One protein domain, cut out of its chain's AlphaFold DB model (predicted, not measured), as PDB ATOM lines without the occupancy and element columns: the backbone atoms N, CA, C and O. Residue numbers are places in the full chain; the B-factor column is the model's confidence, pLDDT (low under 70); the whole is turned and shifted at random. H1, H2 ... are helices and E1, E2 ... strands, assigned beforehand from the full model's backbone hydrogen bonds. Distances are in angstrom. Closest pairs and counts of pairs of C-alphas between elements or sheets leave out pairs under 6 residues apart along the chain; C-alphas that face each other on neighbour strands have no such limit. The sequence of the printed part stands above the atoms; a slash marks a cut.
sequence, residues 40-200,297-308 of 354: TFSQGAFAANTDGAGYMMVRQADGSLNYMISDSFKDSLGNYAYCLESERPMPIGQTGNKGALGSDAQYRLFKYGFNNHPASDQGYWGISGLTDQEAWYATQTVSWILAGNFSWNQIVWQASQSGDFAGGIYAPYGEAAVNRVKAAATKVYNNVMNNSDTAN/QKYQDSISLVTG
ATOM      1  N   THR A  40     173.426 214.510 190.605       97.31
ATOM      2  CA  THR A  40     172.130 215.196 190.537       97.31
ATOM      3  C   THR A  40     171.317 214.637 189.381       97.31
ATOM      4  O   THR A  40     171.869 214.363 188.312       97.31
ATOM      5  N   PHE A  41     170.006 214.501 189.577       97.50
ATOM      6  CA  PHE A  41     169.110 213.940 188.569       97.50
ATOM      7  C   PHE A  41     168.116 214.966 188.025       97.50
ATOM      8  O   PHE A  41     167.609 215.832 188.741       97.50
ATOM      9  N   SER A  42     167.822 214.848 186.733       97.62
ATOM     10  CA  SER A  42     166.915 215.714 185.979       97.62
ATOM     11  C   SER A  42     165.867 214.896 185.228       97.62
ATOM     12  O   SER A  42     166.063 213.710 184.972       97.62
ATOM     13  N   GLN A  43     164.745 215.524 184.876       97.00
ATOM     14  CA  GLN A  43     163.672 214.886 184.111       97.00
ATOM     15  C   GLN A  43     164.181 214.370 182.754       97.00
ATOM     16  O   GLN A  43     164.886 215.071 182.026       97.00
ATOM     17  N   GLY A  44     163.810 213.137 182.414       95.50
ATOM     18  CA  GLY A  44     164.048 212.529 181.109       95.50
ATOM     19  C   GLY A  44     162.891 212.767 180.134       95.50
ATOM     20  O   GLY A  44     161.902 213.418 180.462       95.50
ATOM     21  N   ALA A  45     163.014 212.248 178.909       94.81
ATOM     22  CA  ALA A  45     162.050 212.518 177.835       94.81
ATOM     23  C   ALA A  45     160.824 211.587 177.819       94.81
ATOM     24  O   ALA A  45     159.886 211.832 177.066       94.81
ATOM     25  N   PHE A  46     160.844 210.507 178.599       93.69
ATOM     26  CA  PHE A  46     159.841 209.442 178.570       93.69
ATOM     27  C   PHE A  46     159.116 209.319 179.903       93.69
ATOM     28  O   PHE A  46     159.727 209.501 180.961       93.69
ATOM     29  N   ALA A  47     157.844 208.943 179.830       90.88
ATOM     30  CA  ALA A  47     156.978 208.720 180.975       90.88
ATOM     31  C   ALA A  47     156.078 207.511 180.705       90.88
ATOM     32  O   ALA A  47     155.384 207.459 179.693       90.88
ATOM     33  N   ALA A  48     156.102 206.538 181.606       87.69
ATOM     34  CA  ALA A  48     155.232 205.369 181.622       87.69
ATOM     35  C   ALA A  48     154.372 205.411 182.890       87.69
ATOM     36  O   ALA A  48     154.500 204.576 183.782       87.69
ATOM     37  N   ASN A  49     153.573 206.464 183.001       83.19
ATOM     38  CA  ASN A  49     152.744 206.773 184.164       83.19
ATOM     39  C   ASN A  49     151.405 207.409 183.763       83.19
ATOM     40  O   ASN A  49     150.736 208.016 184.601       83.19
ATOM     41  N   THR A  50     151.042 207.354 182.478       75.12
ATOM     42  CA  THR A  50     149.880 208.081 181.974       75.12
ATOM     43  C   THR A  50     148.619 207.565 182.656       75.12
ATOM     44  O   THR A  50     148.349 206.364 182.647       75.12
ATOM     45  N   ASP A  51     147.897 208.487 183.289       72.00
ATOM     46  CA  ASP A  51     146.703 208.219 184.092       72.00
ATOM     47  C   ASP A  51     146.918 207.200 185.226       72.00
ATOM     48  O   ASP A  51     145.976 206.580 185.707       72.00
ATOM     49  N   GLY A  52     148.165 207.044 185.687       74.44
ATOM     50  CA  GLY A  52     148.530 206.101 186.744       74.44
ATOM     51  C   GLY A  52     148.803 204.673 186.260       74.44
ATOM     52  O   GLY A  52     148.988 203.791 187.098       74.44
ATOM     53  N   ALA A  53     148.868 204.430 184.945       79.75
ATOM     54  CA  ALA A  53     149.204 203.122 184.385       79.75
ATOM     55  C   ALA A  53     150.629 203.053 183.822       79.75
ATOM     56  O   ALA A  53     151.116 203.982 183.175       79.75
ATOM     57  N   GLY A  54     151.261 201.894 184.013       85.50
ATOM     58  CA  GLY A  54     152.449 201.462 183.274       85.50
ATOM     59  C   GLY A  54     152.104 200.419 182.202       85.50
ATOM     60  O   GLY A  54     150.946 200.053 182.022       85.50
ATOM     61  N   TYR A  55     153.116 199.887 181.511       93.06
ATOM     62  CA  TYR A  55     152.930 198.807 180.521       93.06
ATOM     63  C   TYR A  55     152.805 197.409 181.147       93.06
ATOM     64  O   TYR A  55     152.618 196.424 180.432       93.06
ATOM     65  N   MET A  56     152.971 197.300 182.465       94.00
ATOM     66  CA  MET A  56     152.837 196.050 183.204       94.00
ATOM     67  C   MET A  56     152.292 196.295 184.609       94.00
ATOM     68  O   MET A  56     152.381 197.399 185.156       94.00
ATOM     69  N   MET A  57     151.801 195.213 185.202       93.69
ATOM     70  CA  MET A  57     151.505 195.131 186.624       93.69
ATOM     71  C   MET A  57     152.407 194.101 187.295       93.69
ATOM     72  O   MET A  57     152.907 193.178 186.648       93.69
ATOM     73  N   VAL A  58     152.565 194.214 188.608       95.44
ATOM     74  CA  VAL A  58     153.215 193.197 189.437       95.44
ATOM     75  C   VAL A  58     152.192 192.602 190.388       95.44
ATOM     76  O   VAL A  58     151.454 193.319 191.065       95.44
ATOM     77  N   ARG A  59     152.156 191.269 190.431       95.12
ATOM     78  CA  ARG A  59     151.370 190.514 191.400       95.12
ATOM     79  C   ARG A  59     152.075 190.506 192.751       95.12
ATOM     80  O   ARG A  59     153.175 189.959 192.892       95.12
ATOM     81  N   GLN A  60     151.401 191.080 193.735       90.31
ATOM     82  CA  GLN A  60     151.836 191.114 195.123       90.31
ATOM     83  C   GLN A  60     151.545 189.784 195.831       90.31
ATOM     84  O   GLN A  60     150.818 188.924 195.324       90.31
ATOM     85  N   ALA A  61     152.121 189.605 197.021       87.31
ATOM     86  CA  ALA A  61     151.959 188.381 197.809       87.31
ATOM     87  C   ALA A  61     150.502 188.116 198.234       87.31
ATOM     88  O   ALA A  61     150.106 186.964 198.385       87.31
ATOM     89  N   ASP A  62     149.699 189.170 198.387       89.69
ATOM     90  CA  ASP A  62     148.264 189.097 198.692       89.69
ATOM     91  C   ASP A  62     147.385 188.828 197.453       89.69
ATOM     92  O   ASP A  62     146.162 188.747 197.553       89.69
ATOM     93  N   GLY A  63     148.003 188.668 196.277       88.88
ATOM     94  CA  GLY A  63     147.328 188.430 195.006       88.88
ATOM     95  C   GLY A  63     146.865 189.695 194.283       88.88
ATOM     96  O   GLY A  63     146.437 189.572 193.129       88.88
ATOM     97  N   SER A  64     146.988 190.875 194.904       90.38
ATOM     98  CA  SER A  64     146.675 192.160 194.275       90.38
ATOM     99  C   SER A  64     147.621 192.466 193.111       90.38
ATOM    100  O   SER A  64     148.726 191.920 193.010       90.38
ATOM    101  N   LEU A  65     147.151 193.306 192.190       90.31
ATOM    102  CA  LEU A  65     147.905 193.756 191.026       90.31
ATOM    103  C   LEU A  65     148.159 195.253 191.155       90.31
ATOM    104  O   LEU A  65     147.209 196.023 191.267       90.31
ATOM    105  N   ASN A  66     149.427 195.647 191.078       89.75
ATOM    106  CA  ASN A  66     149.825 197.052 191.095       89.75
ATOM    107  C   ASN A  66     150.436 197.429 189.752       89.75
ATOM    108  O   ASN A  66     151.334 196.736 189.271       89.75
ATOM    109  N   TYR A  67     149.968 198.525 189.159       90.38
ATOM    110  CA  TYR A  67     150.612 199.104 187.985       90.38
ATOM    111  C   TYR A  67     151.986 199.649 188.347       90.38
ATOM    112  O   TYR A  67     152.143 200.382 189.319       90.38
ATOM    113  N   MET A  68     152.972 199.322 187.517       93.50
ATOM    114  CA  MET A  68     154.341 199.780 187.723       93.50
ATOM    115  C   MET A  68     154.568 201.056 186.925       93.50
ATOM    116  O   MET A  68     154.940 201.005 185.756       93.50
ATOM    117  N   ILE A  69     154.315 202.213 187.521       92.94
ATOM    118  CA  ILE A  69     154.566 203.490 186.849       92.94
ATOM    119  C   ILE A  69     156.035 203.902 186.960       92.94
ATOM    120  O   ILE A  69     156.722 203.535 187.909       92.94
ATOM    121  N   SER A  70     156.530 204.678 185.998       94.69
ATOM    122  CA  SER A  70     157.832 205.342 186.122       94.69
ATOM    123  C   SER A  70     157.962 206.488 185.136       94.69
ATOM    124  O   SER A  70     157.469 206.413 184.014       94.69
ATOM    125  N   ASP A  71     158.758 207.482 185.503       94.62
ATOM    126  CA  ASP A  71     159.272 208.492 184.586       94.62
ATOM    127  C   ASP A  71     160.766 208.290 184.382       94.62
ATOM    128  O   ASP A  71     161.494 207.901 185.299       94.62
ATOM    129  N   SER A  72     161.227 208.538 183.163       96.81
ATOM    130  CA  SER A  72     162.652 208.523 182.868       96.81
ATOM    131  C   SER A  72     163.324 209.738 183.489       96.81
ATOM    132  O   SER A  72     162.751 210.825 183.570       96.81
ATOM    133  N   PHE A  73     164.575 209.565 183.887       97.62
ATOM    134  CA  PHE A  73     165.400 210.631 184.429       97.62
ATOM    135  C   PHE A  73     166.839 210.459 183.954       97.62
ATOM    136  O   PHE A  73     167.268 209.372 183.549       97.62
ATOM    137  N   LYS A  74     167.571 211.568 183.948       97.81
ATOM    138  CA  LYS A  74     168.959 211.632 183.512       97.81
ATOM    139  C   LYS A  74     169.856 212.071 184.647       97.81
ATOM    140  O   LYS A  74     169.476 212.922 185.451       97.81
ATOM    141  N   ASP A  75     171.047 211.506 184.674       96.62
ATOM    142  CA  ASP A  75     172.128 211.967 185.526       96.62
ATOM    143  C   ASP A  75     172.678 213.324 185.039       96.62
ATOM    144  O   ASP A  75     172.365 213.783 183.934       96.62
ATOM    145  N   SER A  76     173.498 213.999 185.848       95.81
ATOM    146  CA  SER A  76     174.057 215.312 185.491       95.81
ATOM    147  C   SER A  76     175.082 215.260 184.349       95.81
ATOM    148  O   SER A  76     175.550 216.303 183.898       95.81
ATOM    149  N   LEU A  77     175.443 214.061 183.882       93.25
ATOM    150  CA  LEU A  77     176.277 213.836 182.701       93.25
ATOM    151  C   LEU A  77     175.426 213.663 181.427       93.25
ATOM    152  O   LEU A  77     175.975 213.571 180.332       93.25
ATOM    153  N   GLY A  78     174.096 213.645 181.557       94.44
ATOM    154  CA  GLY A  78     173.142 213.517 180.459       94.44
ATOM    155  C   GLY A  78     172.762 212.077 180.102       94.44
ATOM    156  O   GLY A  78     172.005 211.881 179.146       94.44
ATOM    157  N   ASN A  79     173.237 211.077 180.851       94.56
ATOM    158  CA  ASN A  79     172.900 209.674 180.619       94.56
ATOM    159  C   ASN A  79     171.580 209.316 181.299       94.56
ATOM    160  O   ASN A  79     171.292 209.788 182.396       94.56
ATOM    161  N   TYR A  80     170.798 208.424 180.687       97.38
ATOM    162  CA  TYR A  80     169.644 207.836 181.368       97.38
ATOM    163  C   TYR A  80     170.100 206.961 182.538       97.38
ATOM    164  O   TYR A  80     170.943 206.077 182.367       97.38
ATOM    165  N   ALA A  81     169.512 207.214 183.701       97.75
ATOM    166  CA  ALA A  81     169.663 206.415 184.907       97.75
ATOM    167  C   ALA A  81     168.398 205.572 185.133       97.75
ATOM    168  O   ALA A  81     167.357 205.825 184.518       97.75
ATOM    169  N   TYR A  82     168.495 204.562 185.998       98.50
ATOM    170  CA  TYR A  82     167.368 203.686 186.325       98.50
ATOM    171  C   TYR A  82     167.087 203.645 187.820       98.50
ATOM    172  O   TYR A  82     167.998 203.736 188.645       98.50
ATOM    173  N   CYS A  83     165.806 203.502 188.141       97.81
ATOM    174  CA  CYS A  83     165.292 203.313 189.486       97.81
ATOM    175  C   CYS A  83     165.658 201.924 190.022       97.81
ATOM    176  O   CYS A  83     165.518 200.932 189.302       97.81
ATOM    177  N   LEU A  84     166.057 201.862 191.294       97.75
ATOM    178  CA  LEU A  84     166.290 200.616 192.027       97.75
ATOM    179  C   LEU A  84     165.192 200.286 193.056       97.75
ATOM    180  O   LEU A  84     165.220 199.204 193.635       97.75
ATOM    181  N   GLU A  85     164.226 201.181 193.284       96.56
ATOM    182  CA  GLU A  85     163.165 201.035 194.291       96.56
ATOM    183  C   GLU A  85     161.798 201.465 193.724       96.56
ATOM    184  O   GLU A  85     161.472 202.648 193.686       96.56
ATOM    185  N   SER A  86     160.976 200.508 193.291       94.38
ATOM    186  CA  SER A  86     159.714 200.745 192.578       94.38
ATOM    187  C   SER A  86     158.652 201.487 193.382       94.38
ATOM    188  O   SER A  86     157.797 202.146 192.801       94.38
ATOM    189  N   GLU A  87     158.715 201.402 194.710       92.88
ATOM    190  CA  GLU A  87     157.720 201.983 195.619       92.88
ATOM    191  C   GLU A  87     158.091 203.398 196.091       92.88
ATOM    192  O   GLU A  87     157.439 203.955 196.977       92.88
ATOM    193  N   ARG A  88     159.168 203.981 195.549       94.44
ATOM    194  CA  ARG A  88     159.666 205.300 195.946       94.44
ATOM    195  C   ARG A  88     159.652 206.286 194.784       94.44
ATOM    196  O   ARG A  88     159.822 205.900 193.633       94.44
ATOM    197  N   PRO A  89     159.451 207.584 195.070       93.38
ATOM    198  CA  PRO A  89     159.400 208.596 194.031       93.38
ATOM    199  C   PRO A  89     160.775 208.823 193.392       93.38
ATOM    200  O   PRO A  89     161.821 208.701 194.034       93.38
ATOM    201  N   MET A  90     160.750 209.251 192.131       92.69
ATOM    202  CA  MET A  90     161.940 209.623 191.364       92.69
ATOM    203  C   MET A  90     162.743 210.763 192.017       92.69
ATOM    204  O   MET A  90     162.151 211.704 192.554       92.69
ATOM    205  N   PRO A  91     164.084 210.765 191.910       94.81
ATOM    206  CA  PRO A  91     164.943 211.703 192.628       94.81
ATOM    207  C   PRO A  91     165.163 213.010 191.843       94.81
ATOM    208  O   PRO A  91     166.259 213.570 191.847       94.81
ATOM    209  N   ILE A  92     164.160 213.509 191.114       94.19
ATOM    210  CA  ILE A  92     164.336 214.694 190.259       94.19
ATOM    211  C   ILE A  92     164.612 215.937 191.106       94.19
ATOM    212  O   ILE A  92     163.925 216.219 192.092       94.19
ATOM    213  N   GLY A  93     165.649 216.682 190.715       93.25
ATOM    214  CA  GLY A  93     166.147 217.835 191.464       93.25
ATOM    215  C   GLY A  93     166.875 217.459 192.757       93.25
ATOM    216  O   GLY A  93     167.321 218.350 193.477       93.25
ATOM    217  N   GLN A  94     167.011 216.164 193.053       93.75
ATOM    218  CA  GLN A  94     167.743 215.658 194.206       93.75
ATOM    219  C   GLN A  94     169.159 215.260 193.803       93.75
ATOM    220  O   GLN A  94     169.456 214.999 192.634       93.75
ATOM    221  N   THR A  95     170.041 215.223 194.799       95.62
ATOM    222  CA  THR A  95     171.423 214.776 194.639       95.62
ATOM    223  C   THR A  95     171.640 213.532 195.482       95.62
ATOM    224  O   THR A  95     171.553 213.595 196.706       95.62
ATOM    225  N   GLY A  96     171.915 212.411 194.821       94.94
ATOM    226  CA  GLY A  96     172.294 211.167 195.478       94.94
ATOM    227  C   GLY A  96     173.792 211.134 195.767       94.94
ATOM    228  O   GLY A  96     174.598 211.672 195.002       94.94
ATOM    229  N   ASN A  97     174.176 210.479 196.858       96.00
ATOM    230  CA  ASN A  97     175.579 210.254 197.206       96.00
ATOM    231  C   ASN A  97     176.050 208.919 196.639       96.00
ATOM    232  O   ASN A  97     175.291 207.954 196.630       96.00
ATOM    233  N   LYS A  98     177.306 208.843 196.195       94.19
ATOM    234  CA  LYS A  98     177.905 207.602 195.697       94.19
ATOM    235  C   LYS A  98     177.783 206.504 196.756       94.19
ATOM    236  O   LYS A  98     178.353 206.608 197.841       94.19
ATOM    237  N   GLY A  99     177.050 205.457 196.407       92.56
ATOM    238  CA  GLY A  99     176.968 204.205 197.137       92.56
ATOM    239  C   GLY A  99     177.968 203.190 196.588       92.56
ATOM    240  O   GLY A  99     179.135 203.497 196.321       92.56
ATOM    241  N   ALA A 100     177.507 201.954 196.416       90.81
ATOM    242  CA  ALA A 100     178.318 200.880 195.860       90.81
ATOM    243  C   ALA A 100     178.478 200.999 194.333       90.81
ATOM    244  O   ALA A 100     177.657 201.596 193.630       90.81
ATOM    245  N   LEU A 101     179.526 200.363 193.803       90.25
ATOM    246  CA  LEU A 101     179.554 200.023 192.383       90.25
ATOM    247  C   LEU A 101     178.478 198.970 192.100       90.25
ATOM    248  O   LEU A 101     178.234 198.083 192.919       90.25
ATOM    249  N   GLY A 102     177.842 199.073 190.937       91.38
ATOM    250  CA  GLY A 102     176.872 198.088 190.486       91.38
ATOM    251  C   GLY A 102     177.532 196.758 190.113       91.38
ATOM    252  O   GLY A 102     178.711 196.686 189.770       91.38
ATOM    253  N   SER A 103     176.736 195.698 190.156       93.38
ATOM    254  CA  SER A 103     177.109 194.343 189.745       93.38
ATOM    255  C   SER A 103     177.340 194.215 188.234       93.38
ATOM    256  O   SER A 103     176.890 195.042 187.436       93.38
ATOM    257  N   ASP A 104     177.947 193.105 187.806       93.31
ATOM    258  CA  ASP A 104     178.077 192.782 186.378       93.31
ATOM    259  C   ASP A 104     176.716 192.630 185.679       93.31
ATOM    260  O   ASP A 104     176.575 192.991 184.511       93.31
ATOM    261  N   ALA A 105     175.685 192.157 186.385       96.81
ATOM    262  CA  ALA A 105     174.327 192.105 185.842       96.81
ATOM    263  C   ALA A 105     173.780 193.516 185.569       96.81
ATOM    264  O   ALA A 105     173.196 193.770 184.517       96.81
ATOM    265  N   GLN A 106     174.038 194.466 186.471       96.81
ATOM    266  CA  GLN A 106     173.691 195.872 186.272       96.81
ATOM    267  C   GLN A 106     174.544 196.536 185.183       96.81
ATOM    268  O   GLN A 106     174.039 197.376 184.449       96.81
ATOM    269  N   TYR A 107     175.804 196.141 184.993       95.62
ATOM    270  CA  TYR A 107     176.576 196.576 183.823       95.62
ATOM    271  C   TYR A 107     175.922 196.092 182.522       95.62
ATOM    272  O   TYR A 107     175.720 196.867 181.583       95.62
ATOM    273  N   ARG A 108     175.528 194.815 182.483       97.81
ATOM    274  CA  ARG A 108     174.833 194.223 181.338       97.81
ATOM    275  C   ARG A 108     173.470 194.859 181.081       97.81
ATOM    276  O   ARG A 108     173.095 194.964 179.917       97.81
ATOM    277  N   LEU A 109     172.772 195.341 182.113       98.50
ATOM    278  CA  LEU A 109     171.533 196.110 181.953       98.50
ATOM    279  C   LEU A 109     171.753 197.299 181.015       98.50
ATOM    280  O   LEU A 109     171.007 197.472 180.059       98.50
ATOM    281  N   PHE A 110     172.807 198.084 181.244       97.75
ATOM    282  CA  PHE A 110     173.131 199.210 180.370       97.75
ATOM    283  C   PHE A 110     173.664 198.767 179.008       97.75
ATOM    284  O   PHE A 110     173.329 199.383 177.999       97.75
ATOM    285  N   LYS A 111     174.474 197.699 178.965       96.38
ATOM    286  CA  LYS A 111     175.051 197.172 177.718       96.38
ATOM    287  C   LYS A 111     173.984 196.663 176.744       96.38
ATOM    288  O   LYS A 111     174.131 196.842 175.542       96.38
ATOM    289  N   TYR A 112     172.943 196.015 177.257       98.25
ATOM    290  CA  TYR A 112     171.909 195.353 176.456       98.25
ATOM    291  C   TYR A 112     170.555 196.064 176.481       98.25
ATOM    292  O   TYR A 112     169.639 195.665 175.763       98.25
ATOM    293  N   GLY A 113     170.411 197.087 177.314       98.25
ATOM    294  CA  GLY A 113     169.221 197.914 177.403       98.25
ATOM    295  C   GLY A 113     169.293 199.163 176.533       98.25
ATOM    296  O   GLY A 113     170.186 199.350 175.702       98.25
ATOM    297  N   PHE A 114     168.336 200.048 176.779       98.25
ATOM    298  CA  PHE A 114     168.081 201.242 175.984       98.25
ATOM    299  C   PHE A 114     169.284 202.191 175.848       98.25
ATOM    300  O   PHE A 114     169.469 202.798 174.798       98.25
ATOM    301  N   ASN A 115     170.141 202.295 176.870       95.06
ATOM    302  CA  ASN A 115     171.292 203.205 176.848       95.06
ATOM    303  C   ASN A 115     172.280 202.910 175.715       95.06
ATOM    304  O   ASN A 115     172.903 203.838 175.208       95.06
ATOM    305  N   ASN A 116     172.443 201.637 175.350       96.81
ATOM    306  CA  ASN A 116     173.330 201.220 174.265       96.81
ATOM    307  C   ASN A 116     172.561 200.842 172.990       96.81
ATOM    308  O   ASN A 116     173.123 200.884 171.900       96.81
ATOM    309  N   HIS A 117     171.278 200.503 173.127       97.88
ATOM    310  CA  HIS A 117     170.408 200.106 172.027       97.88
ATOM    311  C   HIS A 117     169.118 200.944 172.032       97.88
ATOM    312  O   HIS A 117     168.101 200.494 172.569       97.88
ATOM    313  N   PRO A 118     169.112 202.153 171.435       96.94
ATOM    314  CA  PRO A 118     167.873 202.910 171.238       96.94
ATOM    315  C   PRO A 118     166.892 202.118 170.363       96.94
ATOM    316  O   PRO A 118     167.295 201.181 169.669       96.94
ATOM    317  N   ALA A 119     165.607 202.477 170.340       97.44
ATOM    318  CA  ALA A 119     164.619 201.711 169.577       97.44
ATOM    319  C   ALA A 119     164.898 201.730 168.063       97.44
ATOM    320  O   ALA A 119     164.508 200.811 167.345       97.44
ATOM    321  N   SER A 120     165.643 202.725 167.569       97.19
ATOM    322  CA  SER A 120     166.124 202.775 166.185       97.19
ATOM    323  C   SER A 120     167.104 201.651 165.817       97.19
ATOM    324  O   SER A 120     167.291 201.387 164.631       97.19
ATOM    325  N   ASP A 121     167.725 200.972 166.790       97.56
ATOM    326  CA  ASP A 121     168.591 199.811 166.549       97.56
ATOM    327  C   ASP A 121     167.760 198.549 166.261       97.56
ATOM    328  O   ASP A 121     167.625 197.625 167.068       97.56
ATOM    329  N   GLN A 122     167.159 198.523 165.075       94.69
ATOM    330  CA  GLN A 122     166.295 197.429 164.637       94.69
ATOM    331  C   GLN A 122     167.060 196.114 164.437       94.69
ATOM    332  O   GLN A 122     166.463 195.047 164.576       94.69
ATOM    333  N   GLY A 123     168.369 196.176 164.158       96.56
ATOM    334  CA  GLY A 123     169.227 194.995 164.056       96.56
ATOM    335  C   GLY A 123     169.396 194.299 165.403       96.56
ATOM    336  O   GLY A 123     169.321 193.071 165.473       96.56
ATOM    337  N   TYR A 124     169.546 195.075 166.481       98.00
ATOM    338  CA  TYR A 124     169.514 194.525 167.827       98.00
ATOM    339  C   TYR A 124     168.108 194.096 168.221       98.00
ATOM    340  O   TYR A 124     167.935 192.932 168.559       98.00
ATOM    341  N   TRP A 125     167.107 194.982 168.195       97.88
ATOM    342  CA  TRP A 125     165.794 194.692 168.778       97.88
ATOM    343  C   TRP A 125     165.021 193.632 167.999       97.88
ATOM    344  O   TRP A 125     164.590 192.640 168.596       97.88
ATOM    345  N   GLY A 126     164.880 193.801 166.682       97.25
ATOM    346  CA  GLY A 126     164.020 192.960 165.846       97.25
ATOM    347  C   GLY A 126     162.534 193.049 166.221       97.25
ATOM    348  O   GLY A 126     161.801 192.081 166.032       97.25
ATOM    349  N   ILE A 127     162.093 194.173 166.799       97.94
ATOM    350  CA  ILE A 127     160.716 194.398 167.261       97.94
ATOM    351  C   ILE A 127     160.130 195.569 166.470       97.94
ATOM    352  O   ILE A 127     160.488 196.726 166.687       97.94
ATOM    353  N   SER A 128     159.215 195.258 165.553       96.75
ATOM    354  CA  SER A 128     158.565 196.265 164.710       96.75
ATOM    355  C   SER A 128     157.728 197.240 165.541       96.75
ATOM    356  O   SER A 128     156.957 196.825 166.408       96.75
ATOM    357  N   GLY A 129     157.873 198.537 165.260       95.94
ATOM    358  CA  GLY A 129     157.123 199.606 165.922       95.94
ATOM    359  C   GLY A 129     157.526 199.877 167.374       95.94
ATOM    360  O   GLY A 129     156.795 200.587 168.057       95.94
ATOM    361  N   LEU A 130     158.645 199.313 167.852       97.94
ATOM    362  CA  LEU A 130     159.189 199.623 169.175       97.94
ATOM    363  C   LEU A 130     159.550 201.111 169.254       97.94
ATOM    364  O   LEU A 130     160.216 201.634 168.360       97.94
ATOM    365  N   THR A 131     159.131 201.776 170.325       97.44
ATOM    366  CA  THR A 131     159.482 203.181 170.588       97.44
ATOM    367  C   THR A 131     160.564 203.301 171.657       97.44
ATOM    368  O   THR A 131     160.773 202.383 172.452       97.44
ATOM    369  N   ASP A 132     161.241 204.451 171.719       97.94
ATOM    370  CA  ASP A 132     162.259 204.702 172.747       97.94
ATOM    371  C   ASP A 132     161.674 204.655 174.166       97.94
ATOM    372  O   ASP A 132     162.308 204.118 175.071       97.94
ATOM    373  N   GLN A 133     160.437 205.128 174.356       97.19
ATOM    374  CA  GLN A 133     159.727 205.015 175.632       97.19
ATOM    375  C   GLN A 133     159.508 203.549 176.035       97.19
ATOM    376  O   GLN A 133     159.742 203.182 177.186       97.19
ATOM    377  N   GLU A 134     159.096 202.700 175.093       97.62
ATOM    378  CA  GLU A 134     158.883 201.269 175.336       97.62
ATOM    379  C   GLU A 134     160.204 200.541 175.632       97.62
ATOM    380  O   GLU A 134     160.269 199.730 176.555       97.62
ATOM    381  N   ALA A 135     161.274 200.853 174.893       98.50
ATOM    382  CA  ALA A 135     162.601 200.276 175.102       98.50
ATOM    383  C   ALA A 135     163.231 200.721 176.437       98.50
ATOM    384  O   ALA A 135     163.810 199.905 177.166       98.50
ATOM    385  N   TRP A 136     163.084 202.000 176.796       98.50
ATOM    386  CA  TRP A 136     163.498 202.528 178.095       98.50
ATOM    387  C   TRP A 136     162.742 201.837 179.234       98.50
ATOM    388  O   TRP A 136     163.371 201.314 180.154       98.50
ATOM    389  N   TYR A 137     161.411 201.758 179.154       98.19
ATOM    390  CA  TYR A 137     160.600 201.153 180.211       98.19
ATOM    391  C   TYR A 137     160.853 199.643 180.346       98.19
ATOM    392  O   TYR A 137     160.916 199.108 181.455       98.19
ATOM    393  N   ALA A 138     161.090 198.948 179.231       98.56
ATOM    394  CA  ALA A 138     161.553 197.564 179.239       98.56
ATOM    395  C   ALA A 138     162.888 197.402 179.987       98.56
ATOM    396  O   ALA A 138     163.079 196.427 180.713       98.56
ATOM    397  N   THR A 139     163.797 198.370 179.861       98.75
ATOM    398  CA  THR A 139     165.068 198.373 180.598       98.75
ATOM    399  C   THR A 139     164.846 198.679 182.086       98.75
ATOM    400  O   THR A 139     165.366 197.959 182.936       98.75
ATOM    401  N   GLN A 140     164.001 199.661 182.428       98.69
ATOM    402  CA  GLN A 140     163.611 199.957 183.817       98.69
ATOM    403  C   GLN A 140     162.983 198.737 184.510       98.69
ATOM    404  O   GLN A 140     163.320 198.426 185.651       98.69
ATOM    405  N   THR A 141     162.141 197.991 183.794       98.56
ATOM    406  CA  THR A 141     161.546 196.737 184.279       98.56
ATOM    407  C   THR A 141     162.616 195.759 184.755       98.56
ATOM    408  O   THR A 141     162.535 195.234 185.863       98.56
ATOM    409  N   VAL A 142     163.659 195.543 183.949       98.75
ATOM    410  CA  VAL A 142     164.762 194.648 184.319       98.75
ATOM    411  C   VAL A 142     165.589 195.228 185.469       98.75
ATOM    412  O   VAL A 142     166.038 194.467 186.320       98.75
ATOM    413  N   SER A 143     165.744 196.553 185.555       98.69
ATOM    414  CA  SER A 143     166.425 197.205 186.683       98.69
ATOM    415  C   SER A 143     165.782 196.862 188.031       98.69
ATOM    416  O   SER A 143     166.482 196.417 188.941       98.69
ATOM    417  N   TRP A 144     164.451 196.949 188.134       98.62
ATOM    418  CA  TRP A 144     163.718 196.585 189.353       98.62
ATOM    419  C   TRP A 144     163.857 195.105 189.723       98.62
ATOM    420  O   TRP A 144     163.970 194.771 190.903       98.62
ATOM    421  N   ILE A 145     163.908 194.215 188.727       98.44
ATOM    422  CA  ILE A 145     164.138 192.783 188.961       98.44
ATOM    423  C   ILE A 145     165.545 192.549 189.516       98.44
ATOM    424  O   ILE A 145     165.712 191.808 190.482       98.44
ATOM    425  N   LEU A 146     166.562 193.204 188.944       98.12
ATOM    426  CA  LEU A 146     167.941 193.113 189.437       98.12
ATOM    427  C   LEU A 146     168.102 193.703 190.842       98.12
ATOM    428  O   LEU A 146     168.932 193.222 191.608       98.12
ATOM    429  N   ALA A 147     167.311 194.722 191.177       97.44
ATOM    430  CA  ALA A 147     167.251 195.308 192.511       97.44
ATOM    431  C   ALA A 147     166.396 194.488 193.501       97.44
ATOM    432  O   ALA A 147     166.270 194.863 194.663       97.44
ATOM    433  N   GLY A 148     165.803 193.371 193.063       97.00
ATOM    434  CA  GLY A 148     165.042 192.465 193.923       97.00
ATOM    435  C   GLY A 148     163.673 192.992 194.354       97.00
ATOM    436  O   GLY A 148     163.125 192.502 195.333       97.00
ATOM    437  N   ASN A 149     163.114 193.978 193.646       96.81
ATOM    438  CA  ASN A 149     161.803 194.548 193.982       96.81
ATOM    439  C   ASN A 149     160.680 193.523 193.732       96.81
ATOM    440  O   ASN A 149     159.714 193.441 194.484       96.81
ATOM    441  N   PHE A 150     160.832 192.719 192.677       96.69
ATOM    442  CA  PHE A 150     159.967 191.593 192.327       96.69
ATOM    443  C   PHE A 150     160.698 190.649 191.363       96.69
ATOM    444  O   PHE A 150     161.719 190.992 190.766       96.69
ATOM    445  N   SER A 151     160.168 189.441 191.192       96.69
ATOM    446  CA  SER A 151     160.683 188.445 190.249       96.69
ATOM    447  C   SER A 151     159.974 188.504 188.893       96.69
ATOM    448  O   SER A 151     158.825 188.935 188.790       96.69
ATOM    449  N   TRP A 152     160.626 187.984 187.846       96.50
ATOM    450  CA  TRP A 152     160.062 187.916 186.488       96.50
ATOM    451  C   TRP A 152     158.669 187.260 186.436       96.50
ATOM    452  O   TRP A 152     157.792 187.706 185.700       96.50
ATOM    453  N   ASN A 153     158.437 186.230 187.257       95.69
ATOM    454  CA  ASN A 153     157.177 185.480 187.290       95.69
ATOM    455  C   ASN A 153     156.019 186.242 187.951       95.69
ATOM    456  O   ASN A 153     154.869 185.830 187.815       95.69
ATOM    457  N   GLN A 154     156.302 187.326 188.676       96.75
ATOM    458  CA  GLN A 154     155.264 188.180 189.257       96.75
ATOM    459  C   GLN A 154     154.721 189.198 188.254       96.75
ATOM    460  O   GLN A 154     153.699 189.824 188.530       96.75
ATOM    461  N   ILE A 155     155.372 189.367 187.100       97.44
ATOM    462  CA  ILE A 155     154.951 190.341 186.099       97.44
ATOM    463  C   ILE A 155     153.699 189.844 185.377       97.44
ATOM    464  O   ILE A 155     153.660 188.742 184.825       97.44
ATOM    465  N   VAL A 156     152.690 190.706 185.328       95.56
ATOM    466  CA  VAL A 156     151.472 190.528 184.544       95.56
ATOM    467  C   VAL A 156     151.515 191.493 183.364       95.56
ATOM    468  O   VAL A 156     151.430 192.711 183.520       95.56
ATOM    469  N   TRP A 157     151.661 190.921 182.170       94.19
ATOM    470  CA  TRP A 157     151.675 191.641 180.899       94.19
ATOM    471  C   TRP A 157     150.256 191.744 180.361       94.19
ATOM    472  O   TRP A 157     149.778 190.822 179.701       94.19
ATOM    473  N   GLN A 158     149.583 192.836 180.684       86.81
ATOM    474  CA  GLN A 158     148.219 193.078 180.246       86.81
ATOM    475  C   GLN A 158     148.019 194.577 180.048       86.81
ATOM    476  O   GLN A 158     148.453 195.367 180.886       86.81
ATOM    477  N   ALA A 159     147.360 194.959 178.955       81.44
ATOM    478  CA  ALA A 159     146.865 196.320 178.813       81.44
ATOM    479  C   ALA A 159     145.829 196.639 179.899       81.44
ATOM    480  O   ALA A 159     145.122 195.753 180.399       81.44
ATOM    481  N   SER A 160     145.720 197.923 180.230       75.44
ATOM    482  CA  SER A 160     144.679 198.401 181.131       75.44
ATOM    483  C   SER A 160     143.289 198.111 180.596       75.44
ATOM    484  O   SER A 160     143.048 198.230 179.392       75.44
ATOM    485  N   GLN A 161     142.371 197.776 181.496       70.75
ATOM    486  CA  GLN A 161     140.972 197.531 181.185       70.75
ATOM    487  C   GLN A 161     140.104 198.752 181.502       70.75
ATOM    488  O   GLN A 161     140.465 199.652 182.262       70.75
ATOM    489  N   SER A 162     138.916 198.784 180.896       66.00
ATOM    490  CA  SER A 162     137.912 199.794 181.224       66.00
ATOM    491  C   SER A 162     137.468 199.625 182.679       66.00
ATOM    492  O   SER A 162     137.028 198.545 183.065       66.00
ATOM    493  N   GLY A 163     137.573 200.695 183.470       68.00
ATOM    494  CA  GLY A 163     137.223 200.690 184.893       68.00
ATOM    495  C   GLY A 163     138.402 200.499 185.851       68.00
ATOM    496  O   GLY A 163     138.200 200.663 187.051       68.00
ATOM    497  N   ASP A 164     139.616 200.246 185.347       69.00
ATOM    498  CA  ASP A 164     140.830 200.171 186.180       69.00
ATOM    499  C   ASP A 164     141.162 201.515 186.852       69.00
ATOM    500  O   ASP A 164     141.772 201.548 187.920       69.00
ATOM    501  N   PHE A 165     140.726 202.627 186.250       67.75
ATOM    502  CA  PHE A 165     140.958 203.983 186.736       67.75
ATOM    503  C   PHE A 165     139.635 204.728 186.949       67.75
ATOM    504  O   PHE A 165     138.678 204.609 186.174       67.75
ATOM    505  N   ALA A 166     139.578 205.520 188.022       62.88
ATOM    506  CA  ALA A 166     138.410 206.329 188.349       62.88
ATOM    507  C   ALA A 166     138.148 207.383 187.255       62.88
ATOM    508  O   ALA A 166     139.070 208.005 186.736       62.88
ATOM    509  N   GLY A 167     136.872 207.608 186.919       63.91
ATOM    510  CA  GLY A 167     136.468 208.647 185.961       63.91
ATOM    511  C   GLY A 167     136.387 208.211 184.493       63.91
ATOM    512  O   GLY A 167     136.239 209.071 183.630       63.91
ATOM    513  N   GLY A 168     136.448 206.908 184.189       54.56
ATOM    514  CA  GLY A 168     136.315 206.400 182.811       54.56
ATOM    515  C   GLY A 168     137.543 206.654 181.931       54.56
ATOM    516  O   GLY A 168     137.466 206.524 180.710       54.56
ATOM    517  N   ILE A 169     138.665 207.016 182.553       53.19
ATOM    518  CA  ILE A 169     139.945 207.251 181.894       53.19
ATOM    519  C   ILE A 169     140.538 205.884 181.536       53.19
ATOM    520  O   ILE A 169     140.785 205.049 182.403       53.19
ATOM    521  N   TYR A 170     140.680 205.616 180.240       54.97
ATOM    522  CA  TYR A 170     141.300 204.393 179.738       54.97
ATOM    523  C   TYR A 170     142.803 204.627 179.662       54.97
ATOM    524  O   TYR A 170     143.221 205.613 179.055       54.97
ATOM    525  N   ALA A 171     143.618 203.744 180.238       57.47
ATOM    526  CA  ALA A 171     145.055 203.943 180.135       57.47
ATOM    527  C   ALA A 171     145.529 203.779 178.681       57.47
ATOM    528  O   ALA A 171     145.020 202.946 177.928       57.47
ATOM    529  N   PRO A 172     146.497 204.590 178.237       64.81
ATOM    530  CA  PRO A 172     146.742 204.804 176.810       64.81
ATOM    531  C   PRO A 172     147.442 203.633 176.112       64.81
ATOM    532  O   PRO A 172     147.565 203.630 174.884       64.81
ATOM    533  N   TYR A 173     147.956 202.655 176.860       79.94
ATOM    534  CA  TYR A 173     148.803 201.609 176.298       79.94
ATOM    535  C   TYR A 173     147.970 200.396 175.891       79.94
ATOM    536  O   TYR A 173     147.601 199.554 176.704       79.94
ATOM    537  N   GLY A 174     147.697 200.296 174.591       86.19
ATOM    538  CA  GLY A 174     147.034 199.130 174.016       86.19
ATOM    539  C   GLY A 174     147.893 197.861 174.065       86.19
ATOM    540  O   GLY A 174     149.120 197.904 174.180       86.19
ATOM    541  N   GLU A 175     147.235 196.719 173.874       89.88
ATOM    542  CA  GLU A 175     147.825 195.373 173.916       89.88
ATOM    543  C   GLU A 175     149.074 195.223 173.024       89.88
ATOM    544  O   GLU A 175     150.046 194.563 173.385       89.88
ATOM    545  N   ALA A 176     149.100 195.888 171.865       93.12
ATOM    546  CA  ALA A 176     150.264 195.879 170.980       93.12
ATOM    547  C   ALA A 176     151.511 196.509 171.628       93.12
ATOM    548  O   ALA A 176     152.613 195.995 171.453       93.12
ATOM    549  N   ALA A 177     151.347 197.600 172.382       94.06
ATOM    550  CA  ALA A 177     152.452 198.281 173.052       94.06
ATOM    551  C   ALA A 177     152.974 197.458 174.239       94.06
ATOM    552  O   ALA A 177     154.178 197.246 174.360       94.06
ATOM    553  N   VAL A 178     152.064 196.894 175.043       94.94
ATOM    554  CA  VAL A 178     152.408 195.959 176.129       94.94
ATOM    555  C   VAL A 178     153.200 194.762 175.599       94.94
ATOM    556  O   VAL A 178     154.236 194.407 176.159       94.94
ATOM    557  N   ASN A 179     152.783 194.176 174.473       97.00
ATOM    558  CA  ASN A 179     153.499 193.053 173.868       97.00
ATOM    559  C   ASN A 179     154.893 193.435 173.344       97.00
ATOM    560  O   ASN A 179     155.827 192.639 173.476       97.00
ATOM    561  N   ARG A 180     155.077 194.651 172.807       98.19
ATOM    562  CA  ARG A 180     156.411 195.152 172.428       98.19
ATOM    563  C   ARG A 180     157.314 195.343 173.641       98.19
ATOM    564  O   ARG A 180     158.453 194.880 173.610       98.19
ATOM    565  N   VAL A 181     156.804 195.943 174.719       98.19
ATOM    566  CA  VAL A 181     157.550 196.103 175.977       98.19
ATOM    567  C   VAL A 181     157.924 194.746 176.561       98.19
ATOM    568  O   VAL A 181     159.086 194.538 176.897       98.19
ATOM    569  N   LYS A 182     156.990 193.792 176.613       98.50
ATOM    570  CA  LYS A 182     157.262 192.418 177.053       98.50
ATOM    571  C   LYS A 182     158.391 191.785 176.247       98.50
ATOM    572  O   LYS A 182     159.310 191.204 176.827       98.50
ATOM    573  N   ALA A 183     158.336 191.885 174.918       98.69
ATOM    574  CA  ALA A 183     159.361 191.335 174.037       98.69
ATOM    575  C   ALA A 183     160.731 191.993 174.275       98.69
ATOM    576  O   ALA A 183     161.734 191.289 174.417       98.69
ATOM    577  N   ALA A 184     160.771 193.324 174.395       98.81
ATOM    578  CA  ALA A 184     161.991 194.070 174.683       98.81
ATOM    579  C   ALA A 184     162.559 193.712 176.067       98.81
ATOM    580  O   ALA A 184     163.733 193.359 176.172       98.81
ATOM    581  N   ALA A 185     161.728 193.696 177.113       98.81
ATOM    582  CA  ALA A 185     162.135 193.356 178.476       98.81
ATOM    583  C   ALA A 185     162.658 191.918 178.551       98.81
ATOM    584  O   ALA A 185     163.682 191.671 179.178       98.81
ATOM    585  N   THR A 186     162.009 190.978 177.851       98.75
ATOM    586  CA  THR A 186     162.446 189.573 177.778       98.75
ATOM    587  C   THR A 186     163.835 189.478 177.158       98.75
ATOM    588  O   THR A 186     164.694 188.749 177.650       98.75
ATOM    589  N   LYS A 187     164.081 190.242 176.088       98.75
ATOM    590  CA  LYS A 187     165.377 190.275 175.412       98.75
ATOM    591  C   LYS A 187     166.474 190.852 176.303       98.75
ATOM    592  O   LYS A 187     167.526 190.227 176.431       98.75
ATOM    593  N   VAL A 188     166.217 191.990 176.952       98.75
ATOM    594  CA  VAL A 188     167.157 192.602 177.905       98.75
ATOM    595  C   VAL A 188     167.435 191.641 179.058       98.75
ATOM    596  O   VAL A 188     168.594 191.335 179.317       98.75
ATOM    597  N   TYR A 189     166.395 191.102 179.698       98.69
ATOM    598  CA  TYR A 189     166.519 190.168 180.817       98.69
ATOM    599  C   TYR A 189     167.346 188.935 180.440       98.69
ATOM    600  O   TYR A 189     168.320 188.617 181.116       98.69
ATOM    601  N   ASN A 190     167.038 188.285 179.315       98.50
ATOM    602  CA  ASN A 190     167.793 187.122 178.854       98.50
ATOM    603  C   ASN A 190     169.259 187.463 178.572       98.50
ATOM    604  O   ASN A 190     170.142 186.691 178.939       98.50
ATOM    605  N   ASN A 191     169.539 188.613 177.957       98.44
ATOM    606  CA  ASN A 191     170.917 189.031 177.718       98.44
ATOM    607  C   ASN A 191     171.663 189.334 179.025       98.44
ATOM    608  O   ASN A 191     172.828 188.961 179.165       98.44
ATOM    609  N   VAL A 192     170.993 189.957 179.996       98.12
ATOM    610  CA  VAL A 192     171.549 190.239 181.322       98.12
ATOM    611  C   VAL A 192     171.834 188.959 182.102       98.12
ATOM    612  O   VAL A 192     172.885 188.858 182.735       98.12
ATOM    613  N   MET A 193     170.941 187.976 182.065       96.81
ATOM    614  CA  MET A 193     171.085 186.768 182.878       96.81
ATOM    615  C   MET A 193     172.020 185.729 182.252       96.81
ATOM    616  O   MET A 193     172.690 185.012 182.989       96.81
ATOM    617  N   ASN A 194     172.106 185.666 180.917       97.06
ATOM    618  CA  ASN A 194     172.804 184.574 180.225       97.06
ATOM    619  C   ASN A 194     174.183 184.946 179.652       97.06
ATOM    620  O   ASN A 194     174.941 184.044 179.302       97.06
ATOM    621  N   ASN A 195     174.531 186.233 179.540       96.88
ATOM    622  CA  ASN A 195     175.874 186.641 179.103       96.88
ATOM    623  C   ASN A 195     176.815 186.867 180.294       96.88
ATOM    624  O   ASN A 195     176.389 187.207 181.396       96.88
ATOM    625  N   SER A 196     178.119 186.744 180.044       93.81
ATOM    626  CA  SER A 196     179.183 186.870 181.051       93.81
ATOM    627  C   SER A 196     179.982 188.171 180.940       93.81
ATOM    628  O   SER A 196     181.093 188.262 181.455       93.81
ATOM    629  N   ASP A 197     179.461 189.170 180.227       91.62
ATOM    630  CA  ASP A 197     180.103 190.479 180.134       91.62
ATOM    631  C   ASP A 197     180.209 191.153 181.501       91.62
ATOM    632  O   ASP A 197     179.253 191.140 182.284       91.62
ATOM    633  N   THR A 198     181.359 191.776 181.754       89.44
ATOM    634  CA  THR A 198     181.689 192.425 183.027       89.44
ATOM    635  C   THR A 198     182.183 193.850 182.803       89.44
ATOM    636  O   THR A 198     182.688 194.188 181.724       89.44
ATOM    637  N   ALA A 199     182.074 194.679 183.841       85.50
ATOM    638  CA  ALA A 199     182.668 196.017 183.847       85.50
ATOM    639  C   ALA A 199     184.182 195.993 184.151       85.50
ATOM    640  O   ALA A 199     184.829 197.044 184.170       85.50
ATOM    641  N   ASN A 200     184.752 194.807 184.391       84.00
ATOM    642  CA  ASN A 200     186.139 194.650 184.802       84.00
ATOM    643  C   ASN A 200     187.101 195.210 183.763       84.00
ATOM    644  O   ASN A 200     186.976 194.979 182.557       84.00
ATOM    645  N   GLN A 297     166.321 208.512 202.396       90.06
ATOM    646  CA  GLN A 297     165.418 207.430 201.993       90.06
ATOM    647  C   GLN A 297     164.002 207.903 201.622       90.06
ATOM    648  O   GLN A 297     163.012 207.192 201.809       90.06
ATOM    649  N   LYS A 298     163.897 209.135 201.128       94.50
ATOM    650  CA  LYS A 298     162.653 209.758 200.683       94.50
ATOM    651  C   LYS A 298     162.408 209.488 199.201       94.50
ATOM    652  O   LYS A 298     161.255 209.382 198.788       94.50
ATOM    653  N   TYR A 299     163.479 209.409 198.424       96.19
ATOM    654  CA  TYR A 299     163.469 209.128 196.996       96.19
ATOM    655  C   TYR A 299     164.125 207.778 196.720       96.19
ATOM    656  O   TYR A 299     164.852 207.252 197.558       96.19
ATOM    657  N   GLN A 300     163.840 207.220 195.548       95.75
ATOM    658  CA  GLN A 300     164.435 205.962 195.110       95.75
ATOM    659  C   GLN A 300     165.960 206.086 194.957       95.75
ATOM    660  O   GLN A 300     166.466 207.059 194.377       95.75
ATOM    661  N   ASP A 301     166.684 205.051 195.366       97.38
ATOM    662  CA  ASP A 301     168.068 204.870 194.936       97.38
ATOM    663  C   ASP A 301     168.132 204.699 193.408       97.38
ATOM    664  O   ASP A 301     167.217 204.180 192.755       97.38
ATOM    665  N   SER A 302     169.223 205.176 192.813       97.50
ATOM    666  CA  SER A 302     169.368 205.244 191.357       97.50
ATOM    667  C   SER A 302     170.690 204.677 190.890       97.50
ATOM    668  O   SER A 302     171.709 204.815 191.558       97.50
ATOM    669  N   ILE A 303     170.694 204.078 189.705       97.88
ATOM    670  CA  ILE A 303     171.909 203.564 189.083       97.88
ATOM    671  C   ILE A 303     172.206 204.302 187.783       97.88
ATOM    672  O   ILE A 303     171.334 204.441 186.925       97.88
ATOM    673  N   SER A 304     173.456 204.736 187.627       96.31
ATOM    674  CA  SER A 304     173.957 205.390 186.415       96.31
ATOM    675  C   SER A 304     175.172 204.660 185.866       96.31
ATOM    676  O   SER A 304     176.003 204.161 186.626       96.31
ATOM    677  N   LEU A 305     175.317 204.648 184.542       94.06
ATOM    678  CA  LEU A 305     176.539 204.195 183.889       94.06
ATOM    679  C   LEU A 305     177.507 205.369 183.755       94.06
ATOM    680  O   LEU A 305     177.234 206.324 183.033       94.06
ATOM    681  N   VAL A 306     178.646 205.293 184.436       91.12
ATOM    682  CA  VAL A 306     179.599 206.400 184.513       91.12
ATOM    683  C   VAL A 306     180.942 205.992 183.925       91.12
ATOM    684  O   VAL A 306     181.430 204.883 184.144       91.12
ATOM    685  N   THR A 307     181.559 206.918 183.190       86.94
ATOM    686  CA  THR A 307     182.965 206.790 182.803       86.94
ATOM    687  C   THR A 307     183.842 207.273 183.950       86.94
ATOM    688  O   THR A 307     183.741 208.426 184.357       86.94
ATOM    689  N   GLY A 308     184.715 206.407 184.445       84.44
ATOM    690  CA  GLY A 308     185.766 206.757 185.391       84.44
ATOM    691  C   GLY A 308     187.115 206.183 184.970       84.44
ATOM    692  O   GLY A 308     187.325 205.821 183.808       84.44
TER     693      GLY A 308
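What this domain is: This is residues 40 to 200 and 297 to 308 of the 354 residues of an uncharacterized protein of Lactobacillus paracasei (UniProt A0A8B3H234). A strongly twisted sheet of four strands, E1, E4, E5 and E7, is covered on one face by the helices H3 and H1, side by side, and H4 crosses H3 on the side away from the sheet. The hairpin of E2 and E3 lies beyond one end of E4, E6 lies near the other end of the sheet, and the small helix H2 is near H4. The printed part has 173 residues with four named helices and seven named strands, in the order E1 E2 E3 E4 E5 E6 H1 H2 H3 H4 E7; the class is mixed, helices and strands. The sheet's order is E1 E4 E5 E7, antiparallel in the pairs E1 with E4 and E5 with E7. The whole is compact, with a radius of gyration of the C-alphas of 15.6 A and spans of 49 by 39 by 31 A.

How they stand to each other: In the sheet, the edge strand E1, residues 40 to 48, bends by 78 degrees at residue 45. It is antiparallel to E4, residues 70 to 75, at 146 degrees, with N 44 and O 72 within hydrogen-bond range at 2.8 A. E4 and E5, residues 80 to 83, meet only at a point, where C-alphas 74 and 80 face each other at 4.4 A. E5 is antiparallel to the other edge strand E7, residues 302 to 308, at 141 degrees, with N 303 and O 82 within range at 2.9 A. H3, residues 132 to 146, is on this sheet at a height of 8.1 A; it lies over E4, and only just over E1 and E5 with 3 C-alphas on each, and runs across the strands, at 89 degrees to E4 on the local plane. H1, residues 104 to 112, is on the same face, over E7. H1 and H3 touch at a shallow tilt of 11 degrees, opposite ways, with the C-alphas of Leu 109 and Thr 139 closest at 7.0 A. H4, residues 175 to 194, is not on the sheet; it touches H3 at a steep tilt of 47 degrees, the same way, with the C-alphas of Ala 138 and Ala 185 closest at 4.3 A. With residues 188 to 193 alone H4 touches H1, where the C-alphas of Arg 108 and Val 192 are closest at 5.2 A. H2, residues 122 to 125, is close to H4 but not clearly touching, with the C-alphas of Trp 125 and Ala 184 closest at 7.1 A. E2, residues 57 to 59, and E3, residues 65 to 67, form an antiparallel hairpin, with N 58 and O 66 within range at 2.9 A; E3 runs on into E4 at 46 degrees. E6, residues 95 to 101, pairs with no named strand. Every O i to N i+4 pair is within hydrogen-bond range in H3 and H4, and 4 of 5 in H1; H2 is too short for such a pair.

Where its parts are: E1 begins at C-alpha 40, (172.130, 215.196, 190.537), and is 21.5 A long. E4 measures 15.8 A, E6 17.0 A and E7 17.5 A. H3 is 21.1 A long, from C-alpha 132 at (162.259, 204.702, 172.747), and H4 is 27.9 A, H1 12.0 A. E7 ends at C-alpha 308, (185.766, 206.757, 185.391).

The domain as a whole: The C-alphas of Gly 167 and Asn 200 are the two farthest apart, at 51.6 A. Residues 201 to 296 are not printed, and C-alphas 200 and 297 are 29.8 A apart across the cut. The long links are E5 to E6 and H3 to H4; in the latter, residues 155 to 156 pair antiparallel with residues 57 to 58 of E2. The mean pLDDT of the printed part is 92.2, and residues 162 to 172 are under 70.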